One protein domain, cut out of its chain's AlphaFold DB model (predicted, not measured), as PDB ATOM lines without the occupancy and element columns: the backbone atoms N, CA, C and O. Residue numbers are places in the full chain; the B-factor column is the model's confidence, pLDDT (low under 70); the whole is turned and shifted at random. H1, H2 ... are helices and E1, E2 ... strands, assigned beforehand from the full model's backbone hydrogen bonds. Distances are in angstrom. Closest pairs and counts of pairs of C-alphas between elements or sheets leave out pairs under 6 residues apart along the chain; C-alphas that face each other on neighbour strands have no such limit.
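This is residues 104 to 149 and 161 to 263 of the 264 residues of an uncharacterized protein of bacterium SCN 62-11 (UniProt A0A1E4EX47). With little regular structure, this is a long rod: unnamed residues 104 to 130, 169 to 201, 220 to 232 and 244 to 256 run lengthwise, side by side. One end is a small sandwich, mixed sheet E2 E1 E4 E8 facing parallel sheet E3 E5; the other is the antiparallel hairpin E6 E7. The 149 printed residues, mostly strand by class, hold E1 E2 E3 E4 H1 E5 E6 E7 E8, 48 residues; extended, radius of gyration of the C-alphas 22.8 A, spans 84 by 24 by 18 A.

E1, residues 131 to 138, starts at C-alpha (120.480, 113.960, 121.628) and measures 23.3 A. E2 is 143 to 149, E3 165 to 168, E4 202 to 207, H1 212 to 215, E5 216 to 219, E6 233 to 237, E7 240 to 243. E8, 257 to 262, ends at (113.864, 96.908, 118.764).

E1 is antiparallel to E2 (164 degrees; N 135 and O 146, 2.9 A) and parallel to E4 (N 134 and O 204, 2.8 A). E4 and E8 are parallel (N 205 and O 259, 2.8 A), as are E3 and E5 (N 167 and O 217, 2.8 A). E6 pairs with E7 (N 234 and O 242, 2.9 A). H1 only grazes the larger sheet.

C-alphas 149 and 161 are 24.6 A apart across the cut. Links E3 to E4, E5 to E6 and E7 to E8 are long. Residues 117 to 119, 183 to 188 and 238 have pLDDT under 70.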
ATOM      1  N   PHE A 104     108.165 117.517 123.413       96.88
ATOM      2  CA  PHE A 104     109.479 117.616 124.040       96.88
ATOM      3  C   PHE A 104     110.471 118.244 123.064       96.88
ATOM      4  O   PHE A 104     110.567 117.818 121.914       96.88
ATOM      5  N   SER A 105     111.241 119.236 123.519       96.56
ATOM      6  CA  SER A 105     112.227 119.910 122.674       96.56
ATOM      7  C   SER A 105     113.614 119.966 123.308       96.56
ATOM      8  O   SER A 105     113.797 120.370 124.455       96.56
ATOM      9  N   ALA A 106     114.614 119.602 122.512       96.69
ATOM     10  CA  ALA A 106     116.032 119.775 122.796       96.69
ATOM     11  C   ALA A 106     116.695 120.535 121.637       96.69
ATOM     12  O   ALA A 106     117.706 120.105 121.088       96.69
ATOM     13  N   ASN A 107     116.093 121.648 121.222       97.56
ATOM     14  CA  ASN A 107     116.566 122.423 120.077       97.56
ATOM     15  C   ASN A 107     117.912 123.106 120.357       97.56
ATOM     16  O   ASN A 107     118.244 123.460 121.495       97.56
ATOM     17  N   GLY A 108     118.674 123.300 119.286       96.81
ATOM     18  CA  GLY A 108     119.846 124.151 119.266       96.81
ATOM     19  C   GLY A 108     119.486 125.605 119.555       96.81
ATOM     20  O   GLY A 108     118.344 126.033 119.405       96.81
ATOM     21  N   ARG A 109     120.476 126.364 120.015       97.62
ATOM     22  CA  ARG A 109     120.363 127.801 120.239       97.62
ATOM     23  C   ARG A 109     120.731 128.535 118.965       97.62
ATOM     24  O   ARG A 109     121.721 128.179 118.328       97.62
ATOM     25  N   ASP A 110     119.974 129.574 118.660       98.00
ATOM     26  CA  ASP A 110     120.302 130.474 117.566       98.00
ATOM     27  C   ASP A 110     121.585 131.249 117.882       98.00
ATOM     28  O   ASP A 110     121.865 131.612 119.032       98.00
ATOM     29  N   GLY A 111     122.377 131.469 116.843       96.25
ATOM     30  CA  GLY A 111     123.528 132.342 116.868       96.25
ATOM     31  C   GLY A 111     123.090 133.797 116.972       96.25
ATOM     32  O   GLY A 111     122.063 134.210 116.439       96.25
ATOM     33  N   THR A 112     123.877 134.599 117.676       96.25
ATOM     34  CA  THR A 112     123.640 136.038 117.763       96.25
ATOM     35  C   THR A 112     124.158 136.735 116.513       96.25
ATOM     36  O   THR A 112     125.245 136.404 116.032       96.25
ATOM     37  N   ALA A 113     123.425 137.735 116.032       94.81
ATOM     38  CA  ALA A 113     123.900 138.599 114.961       94.81
ATOM     39  C   ALA A 113     125.212 139.310 115.343       94.81
ATOM     40  O   ALA A 113     125.483 139.578 116.522       94.81
ATOM     41  N   GLY A 114     126.013 139.625 114.330       89.25
ATOM     42  CA  GLY A 114     127.166 140.500 114.448       89.25
ATOM     43  C   GLY A 114     126.757 141.883 114.952       89.25
ATOM     44  O   GLY A 114     125.677 142.384 114.637       89.25
ATOM     45  N   ARG A 115     127.616 142.525 115.748       85.62
ATOM     46  CA  ARG A 115     127.361 143.906 116.181       85.62
ATOM     47  C   ARG A 115     127.592 144.864 115.011       85.62
ATOM     48  O   ARG A 115     128.613 144.714 114.352       85.62
ATOM     49  N   PRO A 116     126.717 145.849 114.767       70.00
ATOM     50  CA  PRO A 116     126.988 146.903 113.794       70.00
ATOM     51  C   PRO A 116     128.183 147.769 114.209       70.00
ATOM     52  O   PRO A 116     128.481 147.894 115.402       70.00
ATOM     53  N   GLY A 117     128.805 148.424 113.233       64.31
ATOM     54  CA  GLY A 117     129.836 149.425 113.464       64.31
ATOM     55  C   GLY A 117     131.254 148.969 113.104       64.31
ATOM     56  O   GLY A 117     131.468 147.858 112.622       64.31
ATOM     57  N   PRO A 118     132.267 149.783 113.436       59.34
ATOM     58  CA  PRO A 118     133.628 149.602 112.930       59.34
ATOM     59  C   PRO A 118     134.387 148.474 113.631       59.34
ATOM     60  O   PRO A 118     135.405 147.999 113.140       59.34
ATOM     61  N   ALA A 119     133.898 148.077 114.807       61.66
ATOM     62  CA  ALA A 119     134.312 146.885 115.539       61.66
ATOM     63  C   ALA A 119     133.293 145.744 115.361       61.66
ATOM     64  O   ALA A 119     133.208 144.845 116.202       61.66
ATOM     65  N   GLY A 120     132.468 145.835 114.314       71.38
ATOM     66  CA  GLY A 120     131.498 144.822 113.969       71.38
ATOM     67  C   GLY A 120     132.154 143.488 113.662       71.38
ATOM     68  O   GLY A 120     133.369 143.371 113.500       71.38
ATOM     69  N   GLY A 121     131.342 142.439 113.688       86.81
ATOM     70  CA  GLY A 121     131.855 141.080 113.641       86.81
ATOM     71  C   GLY A 121     130.960 140.138 112.860       86.81
ATOM     72  O   GLY A 121     129.810 140.471 112.559       86.81
ATOM     73  N   PRO A 122     131.482 138.945 112.545       92.62
ATOM     74  CA  PRO A 122     130.690 137.903 111.926       92.62
ATOM     75  C   PRO A 122     129.532 137.492 112.835       92.62
ATOM     76  O   PRO A 122     129.616 137.563 114.069       92.62
ATOM     77  N   GLY A 123     128.461 137.026 112.205       95.19
ATOM     78  CA  GLY A 123     127.376 136.370 112.910       95.19
ATOM     79  C   GLY A 123     127.882 135.116 113.618       95.19
ATOM     80  O   GLY A 123     128.730 134.382 113.108       95.19
ATOM     81  N   GLN A 124     127.380 134.863 114.823       97.12
ATOM     82  CA  GLN A 124     127.760 133.666 115.569       97.12
ATOM     83  C   GLN A 124     127.048 132.435 114.995       97.12
ATOM     84  O   GLN A 124     125.911 132.547 114.528       97.12
ATOM     85  N   PRO A 125     127.678 131.250 115.021       97.19
ATOM     86  CA  PRO A 125     127.026 130.033 114.565       97.19
ATOM     87  C   PRO A 125     125.881 129.627 115.502       97.19
ATOM     88  O   PRO A 125     125.970 129.785 116.724       97.19
ATOM     89  N   GLY A 126     124.829 129.050 114.927       97.00
ATOM     90  CA  GLY A 126     123.814 128.325 115.685       97.00
ATOM     91  C   GLY A 126     124.376 127.018 116.243       97.00
ATOM     92  O   GLY A 126     125.307 126.430 115.687       97.00
ATOM     93  N   THR A 127     123.827 126.534 117.356       97.81
ATOM     94  CA  THR A 127     124.254 125.252 117.936       97.81
ATOM     95  C   THR A 127     123.450 124.090 117.371       97.81
ATOM     96  O   THR A 127     122.308 124.249 116.947       97.81
ATOM     97  N   ASN A 128     124.008 122.887 117.441       97.81
ATOM     98  CA  ASN A 128     123.303 121.678 117.024       97.81
ATOM     99  C   ASN A 128     122.106 121.365 117.934       97.81
ATOM    100  O   ASN A 128     122.089 121.744 119.115       97.81
ATOM    101  N   GLY A 129     121.142 120.636 117.378       96.94
ATOM    102  CA  GLY A 129     120.078 119.986 118.127       96.94
ATOM    103  C   GLY A 129     120.611 118.930 119.095       96.94
ATOM    104  O   GLY A 129     121.721 118.412 118.955       96.94
ATOM    105  N   GLY A 130     119.820 118.637 120.120       96.62
ATOM    106  CA  GLY A 130     120.167 117.715 121.191       96.62
ATOM    107  C   GLY A 130     120.131 116.242 120.789       96.62
ATOM    108  O   GLY A 130     119.670 115.858 119.713       96.62
ATOM    109  N   GLN A 131     120.613 115.408 121.705       97.50
ATOM    110  CA  GLN A 131     120.480 113.960 121.628       97.50
ATOM    111  C   GLN A 131     119.346 113.523 122.547       97.50
ATOM    112  O   GLN A 131     119.333 113.886 123.724       97.50
ATOM    113  N   ILE A 132     118.404 112.765 121.999       98.00
ATOM    114  CA  ILE A 132     117.214 112.306 122.707       98.00
ATOM    115  C   ILE A 132     117.144 110.789 122.584       98.00
ATOM    116  O   ILE A 132     117.163 110.248 121.479       98.00
ATOM    117  N   GLU A 133     117.031 110.099 123.712       97.56
ATOM    118  CA  GLU A 133     116.625 108.700 123.746       97.56
ATOM    119  C   GLU A 133     115.147 108.628 124.128       97.56
ATOM    120  O   GLU A 133     114.746 109.138 125.175       97.56
ATOM    121  N   ALA A 134     114.345 108.009 123.270       96.75
ATOM    122  CA  ALA A 134     112.925 107.785 123.475       96.75
ATOM    123  C   ALA A 134     112.666 106.280 123.564       96.75
ATOM    124  O   ALA A 134     112.972 105.533 122.636       96.75
ATOM    125  N   GLU A 135     112.099 105.833 124.674       95.31
ATOM    126  CA  GLU A 135     111.707 104.443 124.882       95.31
ATOM    127  C   GLU A 135     110.184 104.347 124.946       95.31
ATOM    128  O   GLU A 135     109.557 104.977 125.799       95.31
ATOM    129  N   LEU A 136     109.605 103.559 124.039       93.50
ATOM    130  CA  LEU A 136     108.177 103.270 123.986       93.50
ATOM    131  C   LEU A 136     107.898 101.846 124.454       93.50
ATOM    132  O   LEU A 136     108.460 100.883 123.929       93.50
ATOM    133  N   GLN A 137     106.974 101.720 125.399       91.25
ATOM    134  CA  GLN A 137     106.557 100.439 125.953       91.25
ATOM    135  C   GLN A 137     105.056 100.460 126.219       91.25
ATOM    136  O   GLN A 137     104.566 101.363 126.891       91.25
ATOM    137  N   ARG A 138     104.329  99.458 125.727       87.75
ATOM    138  CA  ARG A 138     102.911  99.273 126.044       87.75
ATOM    139  C   ARG A 138     102.742  98.200 127.113       87.75
ATOM    140  O   ARG A 138     103.313  97.118 126.982       87.75
ATOM    141  N   ASP A 139     101.916  98.475 128.111       86.06
ATOM    142  CA  ASP A 139     101.486  97.508 129.123       86.06
ATOM    143  C   ASP A 139      99.978  97.657 129.439       86.06
ATOM    144  O   ASP A 139      99.223  98.239 128.655       86.06
ATOM    145  N   GLU A 140      99.530  97.098 130.568       79.81
ATOM    146  CA  GLU A 140      98.141  97.187 131.050       79.81
ATOM    147  C   GLU A 140      97.706  98.613 131.443       79.81
ATOM    148  O   GLU A 140      96.510  98.922 131.454       79.81
ATOM    149  N   ALA A 141      98.651  99.483 131.808       78.94
ATOM    150  CA  ALA A 141      98.389 100.868 132.173       78.94
ATOM    151  C   ALA A 141      98.230 101.756 130.934       78.94
ATOM    152  O   ALA A 141      97.405 102.670 130.955       78.94
ATOM    153  N   GLY A 142      98.978 101.490 129.863       86.12
ATOM    154  CA  GLY A 142      98.851 102.211 128.601       86.12
ATOM    155  C   GLY A 142     100.139 102.218 127.789       86.12
ATOM    156  O   GLY A 142     100.963 101.312 127.885       86.12
ATOM    157  N   MET A 143     100.306 103.242 126.947       91.69
ATOM    158  CA  MET A 143     101.579 103.480 126.262       91.69
ATOM    159  C   MET A 143     102.458 104.374 127.133       91.69
ATOM    160  O   MET A 143     102.101 105.514 127.420       91.69
ATOM    161  N   HIS A 144     103.622 103.877 127.519       92.88
ATOM    162  CA  HIS A 144     104.654 104.639 128.200       92.88
ATOM    163  C   HIS A 144     105.654 105.184 127.194       92.88
ATOM    164  O   HIS A 144     106.126 104.452 126.327       92.88
ATOM    165  N   LEU A 145     106.020 106.448 127.367       95.38
ATOM    166  CA  LEU A 145     107.125 107.086 126.668       95.38
ATOM    167  C   LEU A 145     108.109 107.619 127.702       95.38
ATOM    168  O   LEU A 145     107.791 108.530 128.462       95.38
ATOM    169  N   ARG A 146     109.313 107.055 127.740       95.88
ATOM    170  CA  ARG A 146     110.406 107.571 128.568       95.88
ATOM    171  C   ARG A 146     111.361 108.354 127.689       95.88
ATOM    172  O   ARG A 146     111.872 107.816 126.711       95.88
ATOM    173  N   ILE A 147     111.587 109.616 128.032       96.56
ATOM    174  CA  ILE A 147     112.504 110.502 127.317       96.56
ATOM    175  C   ILE A 147     113.711 110.775 128.200       96.56
ATOM    176  O   ILE A 147     113.566 111.299 129.306       96.56
ATOM    177  N   ARG A 148     114.902 110.471 127.679       97.19
ATOM    178  CA  ARG A 148     116.181 110.872 128.267       97.19
ATOM    179  C   ARG A 148     116.888 111.849 127.341       97.19
ATOM    180  O   ARG A 148     117.075 111.572 126.159       97.19
ATOM    181  N   SER A 149     117.281 112.996 127.877       94.69
ATOM    182  CA  SER A 149     118.052 114.007 127.148       94.69
ATOM    183  C   SER A 149     118.811 114.874 128.144       94.69
ATOM    184  O   SER A 149     118.199 115.552 128.971       94.69
ATOM    185  N   SER A 161      94.417 107.369 123.165       76.81
ATOM    186  CA  SER A 161      95.118 106.632 122.099       76.81
ATOM    187  C   SER A 161      95.253 107.386 120.775       76.81
ATOM    188  O   SER A 161      95.935 106.900 119.875       76.81
ATOM    189  N   ASP A 162      94.581 108.524 120.634       83.12
ATOM    190  CA  ASP A 162      94.545 109.375 119.438       83.12
ATOM    191  C   ASP A 162      95.573 110.517 119.475       83.12
ATOM    192  O   ASP A 162      95.748 111.229 118.485       83.12
ATOM    193  N   VAL A 163      96.285 110.687 120.591       87.19
ATOM    194  CA  VAL A 163      97.283 111.746 120.740       87.19
ATOM    195  C   VAL A 163      98.638 111.294 120.205       87.19
ATOM    196  O   VAL A 163      99.144 110.223 120.547       87.19
ATOM    197  N   ARG A 164      99.261 112.160 119.404       91.75
ATOM    198  CA  ARG A 164     100.668 112.054 119.016       91.75
ATOM    199  C   ARG A 164     101.536 112.966 119.864       91.75
ATOM    200  O   ARG A 164     101.109 114.041 120.275       91.75
ATOM    201  N   PHE A 165     102.765 112.527 120.100       95.38
ATOM    202  CA  PHE A 165     103.757 113.257 120.868       95.38
ATOM    203  C   PHE A 165     104.868 113.775 119.956       95.38
ATOM    204  O   PHE A 165     105.541 112.993 119.282       95.38
ATOM    205  N   ALA A 166     105.084 115.088 119.934       97.31
ATOM    206  CA  ALA A 166     106.112 115.703 119.107       97.31
ATOM    207  C   ALA A 166     107.457 115.766 119.841       97.31
ATOM    208  O   ALA A 166     107.565 116.284 120.950       97.31
ATOM    209  N   ILE A 167     108.514 115.279 119.201       97.69
ATOM    210  CA  ILE A 167     109.897 115.363 119.659       97.69
ATOM    211  C   ILE A 167     110.665 116.251 118.684       97.69
ATOM    212  O   ILE A 167     110.764 115.947 117.498       97.69
ATOM    213  N   SER A 168     111.252 117.330 119.192       97.81
ATOM    214  CA  SER A 168     112.024 118.285 118.399       97.81
ATOM    215  C   SER A 168     113.473 118.329 118.872       97.81
ATOM    216  O   SER A 168     113.749 118.574 120.046       97.81
ATOM    217  N   ALA A 169     114.414 118.146 117.954       97.62
ATOM    218  CA  ALA A 169     115.837 118.393 118.183       97.62
ATOM    219  C   ALA A 169     116.418 119.140 116.982       97.62
ATOM    220  O   ALA A 169     117.344 118.679 116.324       97.62
ATOM    221  N   ARG A 170     115.842 120.296 116.663       98.19
ATOM    222  CA  ARG A 170     116.269 121.121 115.531       98.19
ATOM    223  C   ARG A 170     117.631 121.759 115.768       98.19
ATOM    224  O   ARG A 170     117.990 122.038 116.912       98.19
ATOM    225  N   GLY A 171     118.352 122.043 114.689       98.00
ATOM    226  CA  GLY A 171     119.517 122.926 114.734       98.00
ATOM    227  C   GLY A 171     119.111 124.385 114.948       98.00
ATOM    228  O   GLY A 171     118.046 124.803 114.498       98.00
ATOM    229  N   GLY A 172     119.950 125.155 115.641       98.00
ATOM    230  CA  GLY A 172     119.768 126.599 115.793       98.00
ATOM    231  C   GLY A 172     120.161 127.356 114.526       98.00
ATOM    232  O   GLY A 172     121.054 126.928 113.790       98.00
ATOM    233  N   ASN A 173     119.517 128.486 114.268       98.31
ATOM    234  CA  ASN A 173     119.845 129.355 113.140       98.31
ATOM    235  C   ASN A 173     121.212 130.023 113.341       98.31
ATOM    236  O   ASN A 173     121.624 130.275 114.471       98.31
ATOM    237  N   GLY A 174     121.923 130.312 112.256       97.88
ATOM    238  CA  GLY A 174     123.101 131.173 112.302       97.88
ATOM    239  C   GLY A 174     122.700 132.638 112.450       97.88
ATOM    240  O   GLY A 174     121.684 133.054 111.901       97.88
ATOM    241  N   GLY A 175     123.484 133.421 113.191       97.44
ATOM    242  CA  GLY A 175     123.264 134.863 113.287       97.44
ATOM    243  C   GLY A 175     123.704 135.581 112.014       97.44
ATOM    244  O   GLY A 175     124.653 135.150 111.366       97.44
ATOM    245  N   ASP A 176     123.060 136.688 111.663       97.00
ATOM    246  CA  ASP A 176     123.477 137.489 110.509       97.00
ATOM    247  C   ASP A 176     124.819 138.186 110.760       97.00
ATOM    248  O   ASP A 176     125.146 138.561 111.891       97.00
ATOM    249  N   GLY A 177     125.604 138.368 109.704       94.88
ATOM    250  CA  GLY A 177     126.814 139.176 109.737       94.88
ATOM    251  C   GLY A 177     126.492 140.666 109.809       94.88
ATOM    252  O   GLY A 177     125.509 141.137 109.237       94.88
ATOM    253  N   ALA A 178     127.321 141.428 110.521       92.62
ATOM    254  CA  ALA A 178     127.167 142.876 110.586       92.62
ATOM    255  C   ALA A 178     127.441 143.541 109.228       92.62
ATOM    256  O   ALA A 178     128.346 143.133 108.497       92.62
ATOM    257  N   ALA A 179     126.682 144.590 108.910       89.38
ATOM    258  CA  ALA A 179     127.005 145.456 107.785       89.38
ATOM    259  C   ALA A 179     128.322 146.204 108.041       89.38
ATOM    260  O   ALA A 179     128.629 146.549 109.186       89.38
ATOM    261  N   GLY A 180     129.077 146.446 106.974       84.94
ATOM    262  CA  GLY A 180     130.223 147.341 106.994       84.94
ATOM    263  C   GLY A 180     129.772 148.799 107.072       84.94
ATOM    264  O   GLY A 180     128.717 149.163 106.556       84.94
ATOM    265  N   ASP A 181     130.574 149.633 107.726       80.44
ATOM    266  CA  ASP A 181     130.311 151.066 107.819       80.44
ATOM    267  C   ASP A 181     130.582 151.787 106.493       80.44
ATOM    268  O   ASP A 181     131.618 151.586 105.844       80.44
ATOM    269  N   ASP A 182     129.680 152.706 106.162       75.56
ATOM    270  CA  ASP A 182     129.887 153.706 105.123       75.56
ATOM    271  C   ASP A 182     130.921 154.752 105.600       75.56
ATOM    272  O   ASP A 182     130.885 155.217 106.739       75.56
ATOM    273  N   PHE A 183     131.822 155.159 104.702       65.44
ATOM    274  CA  PHE A 183     132.748 156.296 104.850       65.44
ATOM    275  C   PHE A 183     133.647 156.347 106.107       65.44
ATOM    276  O   PHE A 183     133.394 157.064 107.077       65.44
ATOM    277  N   ARG A 184     134.843 155.756 105.983       55.66
ATOM    278  CA  ARG A 184     136.050 156.149 106.736       55.66
ATOM    279  C   ARG A 184     137.210 156.431 105.775       55.66
ATOM    280  O   ARG A 184     138.098 155.608 105.584       55.66
ATOM    281  N   GLY A 185     137.215 157.610 105.152       60.06
ATOM    282  CA  GLY A 185     138.258 157.985 104.186       60.06
ATOM    283  C   GLY A 185     138.124 157.244 102.846       60.06
ATOM    284  O   GLY A 185     137.019 157.143 102.320       60.06
ATOM    285  N   TYR A 186     139.235 156.748 102.286       55.22
ATOM    286  CA  TYR A 186     139.291 156.113 100.954       55.22
ATOM    287  C   TYR A 186     138.935 154.611 100.930       55.22
ATOM    288  O   TYR A 186     139.059 153.982  99.883       55.22
ATOM    289  N   GLN A 187     138.519 154.010 102.052       58.41
ATOM    290  CA  GLN A 187     138.134 152.593 102.115       58.41
ATOM    291  C   GLN A 187     136.873 152.417 102.973       58.41
ATOM    292  O   GLN A 187     136.837 152.860 104.121       58.41
ATOM    293  N   ALA A 188     135.836 151.775 102.423       65.12
ATOM    294  CA  ALA A 188     134.702 151.294 103.216       65.12
ATOM    295  C   ALA A 188     135.034 149.956 103.877       65.12
ATOM    296  O   ALA A 188     135.873 149.195 103.387       65.12
ATOM    297  N   ALA A 189     134.333 149.652 104.968       76.88
ATOM    298  CA  ALA A 189     134.419 148.336 105.578       76.88
ATOM    299  C   ALA A 189     133.624 147.311 104.752       76.88
ATOM    300  O   ALA A 189     132.504 147.572 104.306       76.88
ATOM    301  N   VAL A 190     134.211 146.130 104.561       85.00
ATOM    302  CA  VAL A 190     133.514 144.970 103.994       85.00
ATOM    303  C   VAL A 190     132.387 144.520 104.918       85.00
ATOM    304  O   VAL A 190     132.469 144.687 106.136       85.00
ATOM    305  N   GLY A 191     131.349 143.921 104.342       88.25
ATOM    306  CA  GLY A 191     130.331 143.243 105.132       88.25
ATOM    307  C   GLY A 191     130.918 142.019 105.836       88.25
ATOM    308  O   GLY A 191     131.815 141.355 105.313       88.25
ATOM    309  N   HIS A 192     130.422 141.706 107.029       92.12
ATOM    310  CA  HIS A 192     130.887 140.543 107.780       92.12
ATOM    311  C   HIS A 192     130.103 139.283 107.410       92.12
ATOM    312  O   HIS A 192     128.917 139.343 107.091       92.12
ATOM    313  N   ASP A 193     130.755 138.126 107.485       95.69
ATOM    314  CA  ASP A 193     130.116 136.846 107.186       95.69
ATOM    315  C   ASP A 193     128.999 136.506 108.187       95.69
ATOM    316  O   ASP A 193     129.073 136.817 109.380       95.69
ATOM    317  N   GLY A 194     127.971 135.820 107.694       96.81
ATOM    318  CA  GLY A 194     126.927 135.223 108.514       96.81
ATOM    319  C   GLY A 194     127.410 133.977 109.258       96.81
ATOM    320  O   GLY A 194     128.307 133.250 108.824       96.81
ATOM    321  N   GLY A 195     126.775 133.699 110.389       97.38
ATOM    322  CA  GLY A 195     127.013 132.509 111.191       97.38
ATOM    323  C   GLY A 195     126.493 131.245 110.511       97.38
ATOM    324  O   GLY A 195     125.444 131.243 109.864       97.38
ATOM    325  N   ALA A 196     127.215 130.137 110.673       97.69
ATOM    326  CA  ALA A 196     126.761 128.835 110.191       97.69
ATOM    327  C   ALA A 196     125.505 128.360 110.938       97.69
ATOM    328  O   ALA A 196     125.327 128.640 112.125       97.69
ATOM    329  N   ALA A 197     124.659 127.598 110.250       97.75
ATOM    330  CA  ALA A 197     123.513 126.948 110.864       97.75
ATOM    331  C   ALA A 197     123.932 125.719 111.680       97.75
ATOM    332  O   ALA A 197     124.806 124.943 111.282       97.75
ATOM    333  N   GLY A 198     123.248 125.507 112.801       97.69
ATOM    334  CA  GLY A 198     123.359 124.292 113.590       97.69
ATOM    335  C   GLY A 198     122.775 123.088 112.856       97.69
ATOM    336  O   GLY A 198     121.834 123.196 112.065       97.69
ATOM    337  N   TRP A 199     123.324 121.911 113.132       98.06
ATOM    338  CA  TRP A 199     122.817 120.654 112.589       98.06
ATOM    339  C   TRP A 199     121.586 120.196 113.367       98.06
ATOM    340  O   TRP A 199     121.445 120.493 114.557       98.06
ATOM    341  N   GLY A 200     120.713 119.434 112.714       97.62
ATOM    342  CA  GLY A 200     119.687 118.668 113.406       97.62
ATOM    343  C   GLY A 200     120.315 117.678 114.390       97.62
ATOM    344  O   GLY A 200     121.432 117.194 114.204       97.62
ATOM    345  N   GLY A 201     119.599 117.412 115.471       97.31
ATOM    346  CA  GLY A 201     120.005 116.497 116.526       97.31
ATOM    347  C   GLY A 201     119.812 115.032 116.147       97.31
ATOM    348  O   GLY A 201     119.599 114.667 114.989       97.31
ATOM    349  N   SER A 202     119.863 114.164 117.150       97.44
ATOM    350  CA  SER A 202     119.635 112.732 116.955       97.44
ATOM    351  C   SER A 202     118.590 112.212 117.922       97.44
ATOM    352  O   SER A 202     118.691 112.455 119.126       97.44
ATOM    353  N   VAL A 203     117.639 111.440 117.405       97.38
ATOM    354  CA  VAL A 203     116.646 110.739 118.219       97.38
ATOM    355  C   VAL A 203     116.869 109.246 118.071       97.38
ATOM    356  O   VAL A 203     116.781 108.697 116.973       97.38
ATOM    357  N   LYS A 204     117.150 108.576 119.183       97.19
ATOM    358  CA  LYS A 204     117.205 107.122 119.254       97.19
ATOM    359  C   LYS A 204     115.888 106.623 119.823       97.19
ATOM    360  O   LYS A 204     115.575 106.913 120.973       97.19
ATOM    361  N   VAL A 205     115.131 105.883 119.022       96.12
ATOM    362  CA  VAL A 205     113.845 105.313 119.425       96.12
ATOM    363  C   VAL A 205     114.019 103.827 119.697       96.12
ATOM    364  O   VAL A 205     114.311 103.058 118.781       96.12
ATOM    365  N   THR A 206     113.815 103.424 120.945       94.56
ATOM    366  CA  THR A 206     113.703 102.019 121.343       94.56
ATOM    367  C   THR A 206     112.228 101.673 121.482       94.56
ATOM    368  O   THR A 206     111.493 102.365 122.185       94.56
ATOM    369  N   THR A 207     111.781 100.613 120.816       90.31
ATOM    370  CA  THR A 207     110.405 100.123 120.944       90.31
ATOM    371  C   THR A 207     110.347  98.598 120.988       90.31
ATOM    372  O   THR A 207     111.219  97.935 120.437       90.31
ATOM    373  N   TYR A 208     109.315  98.052 121.630       77.38
ATOM    374  CA  TYR A 208     109.065  96.612 121.728       77.38
ATOM    375  C   TYR A 208     107.769  96.240 120.996       77.38
ATOM    376  O   TYR A 208     107.780  95.688 119.901       77.38
ATOM    377  N   ASN A 209     106.632  96.612 121.586       77.38
ATOM    378  CA  ASN A 209     105.272  96.258 121.173       77.38
ATOM    379  C   ASN A 209     104.456  97.487 120.728       77.38
ATOM    380  O   ASN A 209     103.228  97.512 120.830       77.38
ATOM    381  N   ALA A 210     105.147  98.531 120.262       77.25
ATOM    382  CA  ALA A 210     104.558  99.823 119.935       77.25
ATOM    383  C   ALA A 210     105.149 100.394 118.632       77.25
ATOM    384  O   ALA A 210     106.273 100.896 118.638       77.25
ATOM    385  N   PRO A 211     104.443 100.374 117.490       84.69
ATOM    386  CA  PRO A 211     104.954 101.000 116.269       84.69
ATOM    387  C   PRO A 211     105.128 102.512 116.485       84.69
ATOM    388  O   PRO A 211     104.163 103.273 116.478       84.69
ATOM    389  N   TRP A 212     106.371 102.962 116.686       87.75
ATOM    390  CA  TRP A 212     106.636 104.304 117.217       87.75
ATOM    391  C   TRP A 212     106.114 105.432 116.325       87.75
ATOM    392  O   TRP A 212     105.669 106.456 116.832       87.75
ATOM    393  N   ARG A 213     106.088 105.224 115.004       90.00
ATOM    394  CA  ARG A 213     105.578 106.192 114.015       90.00
ATOM    395  C   ARG A 213     104.082 106.484 114.152       90.00
ATOM    396  O   ARG A 213     103.594 107.440 113.560       90.00
ATOM    397  N   GLN A 214     103.341 105.659 114.890       89.25
ATOM    398  CA  GLN A 214     101.941 105.938 115.207       89.25
ATOM    399  C   GLN A 214     101.811 106.952 116.350       89.25
ATOM    400  O   GLN A 214     100.840 107.703 116.363       89.25
ATOM    401  N   TYR A 215     102.797 107.004 117.251       90.62
ATOM    402  CA  TYR A 215     102.745 107.772 118.498       90.62
ATOM    403  C   TYR A 215     103.648 108.999 118.507       90.62
ATOM    404  O   TYR A 215     103.362 109.929 119.252       90.62
ATOM    405  N   LEU A 216     104.731 109.010 117.724       94.62
ATOM    406  CA  LEU A 216     105.709 110.094 117.741       94.62
ATOM    407  C   LEU A 216     105.775 110.823 116.404       94.62
ATOM    408  O   LEU A 216     105.857 110.204 115.341       94.62
ATOM    409  N   GLU A 217     105.853 112.143 116.494       96.06
ATOM    410  CA  GLU A 217     106.265 113.027 115.407       96.06
ATOM    411  C   GLU A 217     107.655 113.553 115.733       96.06
ATOM    412  O   GLU A 217     107.917 113.946 116.865       96.06
ATOM    413  N   VAL A 218     108.580 113.499 114.776       96.81
ATOM    414  CA  VAL A 218     109.992 113.793 115.039       96.81
ATOM    415  C   VAL A 218     110.485 114.861 114.071       96.81
ATOM    416  O   VAL A 218     110.511 114.631 112.864       96.81
ATOM    417  N   ASP A 219     110.901 116.006 114.615       97.56
ATOM    418  CA  ASP A 219     111.473 117.128 113.868       97.56
ATOM    419  C   ASP A 219     112.968 117.283 114.177       97.56
ATOM    420  O   ASP A 219     113.376 117.625 115.293       97.56
ATOM    421  N   LEU A 220     113.789 117.037 113.156       97.44
ATOM    422  CA  LEU A 220     115.251 117.136 113.195       97.44
ATOM    423  C   LEU A 220     115.782 118.081 112.118       97.44
ATOM    424  O   LEU A 220     116.888 117.896 111.600       97.44
ATOM    425  N   THR A 221     114.974 119.072 111.752       97.81
ATOM    426  CA  THR A 221     115.324 120.061 110.735       97.81
ATOM    427  C   THR A 221     116.592 120.819 111.155       97.81
ATOM    428  O   THR A 221     116.722 121.197 112.327       97.81
ATOM    429  N   PRO A 222     117.553 121.048 110.239       97.62
ATOM    430  CA  PRO A 222     118.694 121.909 110.531       97.62
ATOM    431  C   PRO A 222     118.251 123.355 110.785       97.62
ATOM    432  O   PRO A 222     117.119 123.746 110.495       97.62
ATOM    433  N   GLY A 223     119.167 124.164 111.312       97.00
ATOM    434  CA  GLY A 223     118.981 125.610 111.336       97.00
ATOM    435  C   GLY A 223     119.104 126.228 109.943       97.00
ATOM    436  O   GLY A 223     119.605 125.605 109.002       97.00
ATOM    437  N   THR A 224     118.720 127.496 109.837       97.94
ATOM    438  CA  THR A 224     118.960 128.324 108.646       97.94
ATOM    439  C   THR A 224     120.272 129.095 108.816       97.94
ATOM    440  O   THR A 224     120.506 129.623 109.905       97.94
ATOM    441  N   PRO A 225     121.166 129.141 107.813       97.62
ATOM    442  CA  PRO A 225     122.380 129.950 107.907       97.62
ATOM    443  C   PRO A 225     122.048 131.443 107.982       97.62
ATOM    444  O   PRO A 225     121.091 131.893 107.351       97.62
ATOM    445  N   GLY A 226     122.867 132.202 108.712       97.00
ATOM    446  CA  GLY A 226     122.746 133.657 108.761       97.00
ATOM    447  C   GLY A 226     123.158 134.297 107.438       97.00
ATOM    448  O   GLY A 226     124.046 133.793 106.739       97.00
ATOM    449  N   ALA A 227     122.531 135.413 107.089       97.19
ATOM    450  CA  ALA A 227     122.924 136.202 105.934       97.19
ATOM    451  C   ALA A 227     124.289 136.868 106.171       97.19
ATOM    452  O   ALA A 227     124.667 137.174 107.303       97.19
ATOM    453  N   GLY A 228     125.033 137.110 105.094       95.38
ATOM    454  CA  GLY A 228     126.193 137.991 105.151       95.38
ATOM    455  C   GLY A 228     125.757 139.451 105.244       95.38
ATOM    456  O   GLY A 228     124.753 139.847 104.645       95.38
ATOM    457  N   GLY A 229     126.505 140.249 105.998       92.94
ATOM    458  CA  GLY A 229     126.281 141.682 106.106       92.94
ATOM    459  C   GLY A 229     126.587 142.401 104.795       92.94
ATOM    460  O   GLY A 229     127.409 141.949 104.000       92.94
ATOM    461  N   LYS A 230     125.934 143.537 104.563       92.12
ATOM    462  CA  LYS A 230     126.198 144.365 103.380       92.12
ATOM    463  C   LYS A 230     127.523 145.103 103.500       92.12
ATOM    464  O   LYS A 230     127.873 145.538 104.594       92.12
ATOM    465  N   GLY A 231     128.255 145.231 102.398       88.06
ATOM    466  CA  GLY A 231     129.445 146.077 102.358       88.06
ATOM    467  C   GLY A 231     129.086 147.561 102.397       88.06
ATOM    468  O   GLY A 231     128.049 147.972 101.873       88.06
ATOM    469  N   GLY A 232     129.942 148.359 103.038       86.75
ATOM    470  CA  GLY A 232     129.764 149.806 103.118       86.75
ATOM    471  C   GLY A 232     130.105 150.515 101.805       86.75
ATOM    472  O   GLY A 232     130.841 149.999 100.958       86.75
ATOM    473  N   LYS A 233     129.604 151.733 101.634       84.00
ATOM    474  CA  LYS A 233     129.892 152.623 100.502       84.00
ATOM    475  C   LYS A 233     131.109 153.509 100.777       84.00
ATOM    476  O   LYS A 233     131.290 154.014 101.889       84.00
ATOM    477  N   TYR A 234     131.932 153.737  99.754       77.94
ATOM    478  CA  TYR A 234     133.056 154.678  99.786       77.94
ATOM    479  C   TYR A 234     133.176 155.466  98.485       77.94
ATOM    480  O   TYR A 234     132.685 155.063  97.434       77.94
ATOM    481  N   ARG A 235     133.853 156.614  98.560       75.38
ATOM    482  CA  ARG A 235     134.069 157.504  97.420       75.38
ATOM    483  C   ARG A 235     135.509 157.384  96.929       75.38
ATOM    484  O   ARG A 235     136.443 157.592  97.700       75.38
ATOM    485  N   VAL A 236     135.670 157.072  95.645       71.62
ATOM    486  CA  VAL A 236     136.983 156.942  94.984       71.62
ATOM    487  C   VAL A 236     137.431 158.287  94.407       71.62
ATOM    488  O   VAL A 236     138.593 158.665  94.529       71.62
ATOM    489  N   LEU A 237     136.492 159.051  93.838       70.38
ATOM    490  CA  LEU A 237     136.669 160.405  93.292       70.38
ATOM    491  C   LEU A 237     135.433 161.258  93.617       70.38
ATOM    492  O   LEU A 237     134.395 160.708  93.967       70.38
ATOM    493  N   SER A 238     135.497 162.589  93.478       69.31
ATOM    494  CA  SER A 238     134.408 163.518  93.860       69.31
ATOM    495  C   SER A 238     133.019 163.177  93.289       69.31
ATOM    496  O   SER A 238     132.017 163.603  93.864       69.31
ATOM    497  N   THR A 239     132.956 162.384  92.217       70.31
ATOM    498  CA  THR A 239     131.736 161.959  91.519       70.31
ATOM    499  C   THR A 239     131.508 160.439  91.468       70.31
ATOM    500  O   THR A 239     130.481 160.024  90.938       70.31
ATOM    501  N   GLN A 240     132.413 159.603  91.998       74.94
ATOM    502  CA  GLN A 240     132.329 158.135  91.892       74.94
ATOM    503  C   GLN A 240     132.248 157.474  93.273       74.94
ATOM    504  O   GLN A 240     133.163 157.604  94.092       74.94
ATOM    505  N   GLU A 241     131.155 156.745  93.499       78.12
ATOM    506  CA  GLU A 241     130.919 155.912  94.680       78.12
ATOM    507  C   GLU A 241     131.038 154.432  94.311       78.12
ATOM    508  O   GLU A 241     130.506 153.988  93.293       78.12
ATOM    509  N   GLU A 242     131.723 153.671  95.155       83.06
ATOM    510  CA  GLU A 242     131.844 152.220  95.071       83.06
ATOM    511  C   GLU A 242     131.333 151.577  96.364       83.06
ATOM    512  O   GLU A 242     131.226 152.223  97.410       83.06
ATOM    513  N   VAL A 243     130.990 150.292  96.286       84.38
ATOM    514  CA  VAL A 243     130.499 149.504  97.419       84.38
ATOM    515  C   VAL A 243     131.526 148.426  97.721       84.38
ATOM    516  O   VAL A 243     131.954 147.704  96.819       84.38
ATOM    517  N   ALA A 244     131.930 148.315  98.983       85.00
ATOM    518  CA  ALA A 244     132.753 147.205  99.428       85.00
ATOM    519  C   ALA A 244     131.997 145.875  99.239       85.00
ATOM    520  O   ALA A 244     130.766 145.853  99.243       85.00
ATOM    521  N   PRO A 245     132.703 144.746  99.087       88.94
ATOM    522  CA  PRO A 245     132.060 143.442  99.016       88.94
ATOM    523  C   PRO A 245     131.149 143.147 100.216       88.94
ATOM    524  O   PRO A 245     131.484 143.450 101.367       88.94
ATOM    525  N   ASP A 246     130.025 142.495  99.931       93.06
ATOM    526  CA  ASP A 246     129.168 141.880 100.943       93.06
ATOM    527  C   ASP A 246     129.896 140.717 101.634       93.06
ATOM    528  O   ASP A 246     130.711 140.008 101.030       93.06
ATOM    529  N   GLY A 247     129.542 140.484 102.895       91.75
ATOM    530  CA  GLY A 247     129.905 139.270 103.609       91.75
ATOM    531  C   GLY A 247     129.238 138.047 102.984       91.75
ATOM    532  O   GLY A 247     128.180 138.123 102.352       91.75
ATOM    533  N   LYS A 248     129.842 136.879 103.173       96.25
ATOM    534  CA  LYS A 248     129.264 135.612 102.720       96.25
ATOM    535  C   LYS A 248     128.178 135.155 103.685       96.25
ATOM    536  O   LYS A 248     128.275 135.341 104.895       96.25
ATOM    537  N   GLY A 249     127.154 134.497 103.149       96.12
ATOM    538  CA  GLY A 249     126.200 133.764 103.975       96.12
ATOM    539  C   GLY A 249     126.884 132.633 104.749       96.12
ATOM    540  O   GLY A 249     127.887 132.065 104.303       96.12
ATOM    541  N   GLY A 250     126.319 132.296 105.903       96.25
ATOM    542  CA  GLY A 250     126.781 131.183 106.716       96.25
ATOM    543  C   GLY A 250     126.647 129.834 106.007       96.25
ATOM    544  O   GLY A 250     125.888 129.658 105.053       96.25
ATOM    545  N   LYS A 251     127.376 128.832 106.503       97.38
ATOM    546  CA  LYS A 251     127.252 127.461 105.989       97.38
ATOM    547  C   LYS A 251     125.921 126.836 106.429       97.38
ATOM    548  O   LYS A 251     125.561 126.987 107.599       97.38
ATOM    549  N   PRO A 252     125.214 126.104 105.549       96.19
ATOM    550  CA  PRO A 252     124.005 125.385 105.933       96.19
ATOM    551  C   PRO A 252     124.322 124.249 106.914       96.19
ATOM    552  O   PRO A 252     125.398 123.645 106.864       96.19
ATOM    553  N   GLY A 253     123.369 123.950 107.796       93.94
ATOM    554  CA  GLY A 253     123.430 122.785 108.677       93.94
ATOM    555  C   GLY A 253     123.060 121.490 107.950       93.94
ATOM    556  O   GLY A 253     122.544 121.508 106.833       93.94
ATOM    557  N   GLN A 254     123.295 120.352 108.602       96.25
ATOM    558  CA  GLN A 254     122.840 119.046 108.120       96.25
ATOM    559  C   GLN A 254     121.588 118.590 108.865       96.25
ATOM    560  O   GLN A 254     121.426 118.889 110.049       96.25
ATOM    561  N   GLY A 255     120.711 117.860 108.176       93.81
ATOM    562  CA  GLY A 255     119.562 117.219 108.809       93.81
ATOM    563  C   GLY A 255     119.997 116.232 109.888       93.81
ATOM    564  O   GLY A 255     121.046 115.596 109.781       93.81
ATOM    565  N   GLY A 256     119.195 116.130 110.942       95.81
ATOM    566  CA  GLY A 256     119.439 115.155 111.993       95.81
ATOM    567  C   GLY A 256     119.052 113.737 111.582       95.81
ATOM    568  O   GLY A 256     118.610 113.483 110.460       95.81
ATOM    569  N   ARG A 257     119.201 112.793 112.514       96.56
ATOM    570  CA  ARG A 257     118.926 111.371 112.262       96.56
ATOM    571  C   ARG A 257     118.002 110.740 113.294       96.56
ATOM    572  O   ARG A 257     118.068 111.060 114.483       96.56
ATOM    573  N   VAL A 258     117.195 109.790 112.828       96.25
ATOM    574  CA  VAL A 258     116.406 108.903 113.686       96.25
ATOM    575  C   VAL A 258     116.987 107.499 113.611       96.25
ATOM    576  O   VAL A 258     116.941 106.868 112.558       96.25
ATOM    577  N   ASP A 259     117.478 106.999 114.739       94.81
ATOM    578  CA  ASP A 259     117.966 105.630 114.879       94.81
ATOM    579  C   ASP A 259     116.883 104.800 115.582       94.81
ATOM    580  O   ASP A 259     116.555 105.051 116.739       94.81
ATOM    581  N   THR A 260     116.297 103.813 114.898       92.19
ATOM    582  CA  THR A 260     115.282 102.926 115.499       92.19
ATOM    583  C   THR A 260     115.914 101.610 115.933       92.19
ATOM    584  O   THR A 260     116.673 101.008 115.173       92.19
ATOM    585  N   ARG A 261     115.583 101.138 117.136       89.81
ATOM    586  CA  ARG A 261     115.968  99.817 117.641       89.81
ATOM    587  C   ARG A 261     114.756  99.094 118.208       89.81
ATOM    588  O   ARG A 261     113.917  99.704 118.868       89.81
ATOM    589  N   LEU A 262     114.704  97.789 117.967       84.94
ATOM    590  CA  LEU A 262     113.864  96.908 118.764       84.94
ATOM    591  C   LEU A 262     114.573  96.689 120.101       84.94
ATOM    592  O   LEU A 262     115.785  96.453 120.121       84.94
ATOM    593  N   GLY A 263     113.856  96.876 121.202       71.19
ATOM    594  CA  GLY A 263     114.392  96.543 122.516       71.19
ATOM    595  C   GLY A 263     114.503  95.020 122.713       71.19
ATOM    596  O   GLY A 263     113.918  94.275 121.923       71.19
TER     597      GLY A 263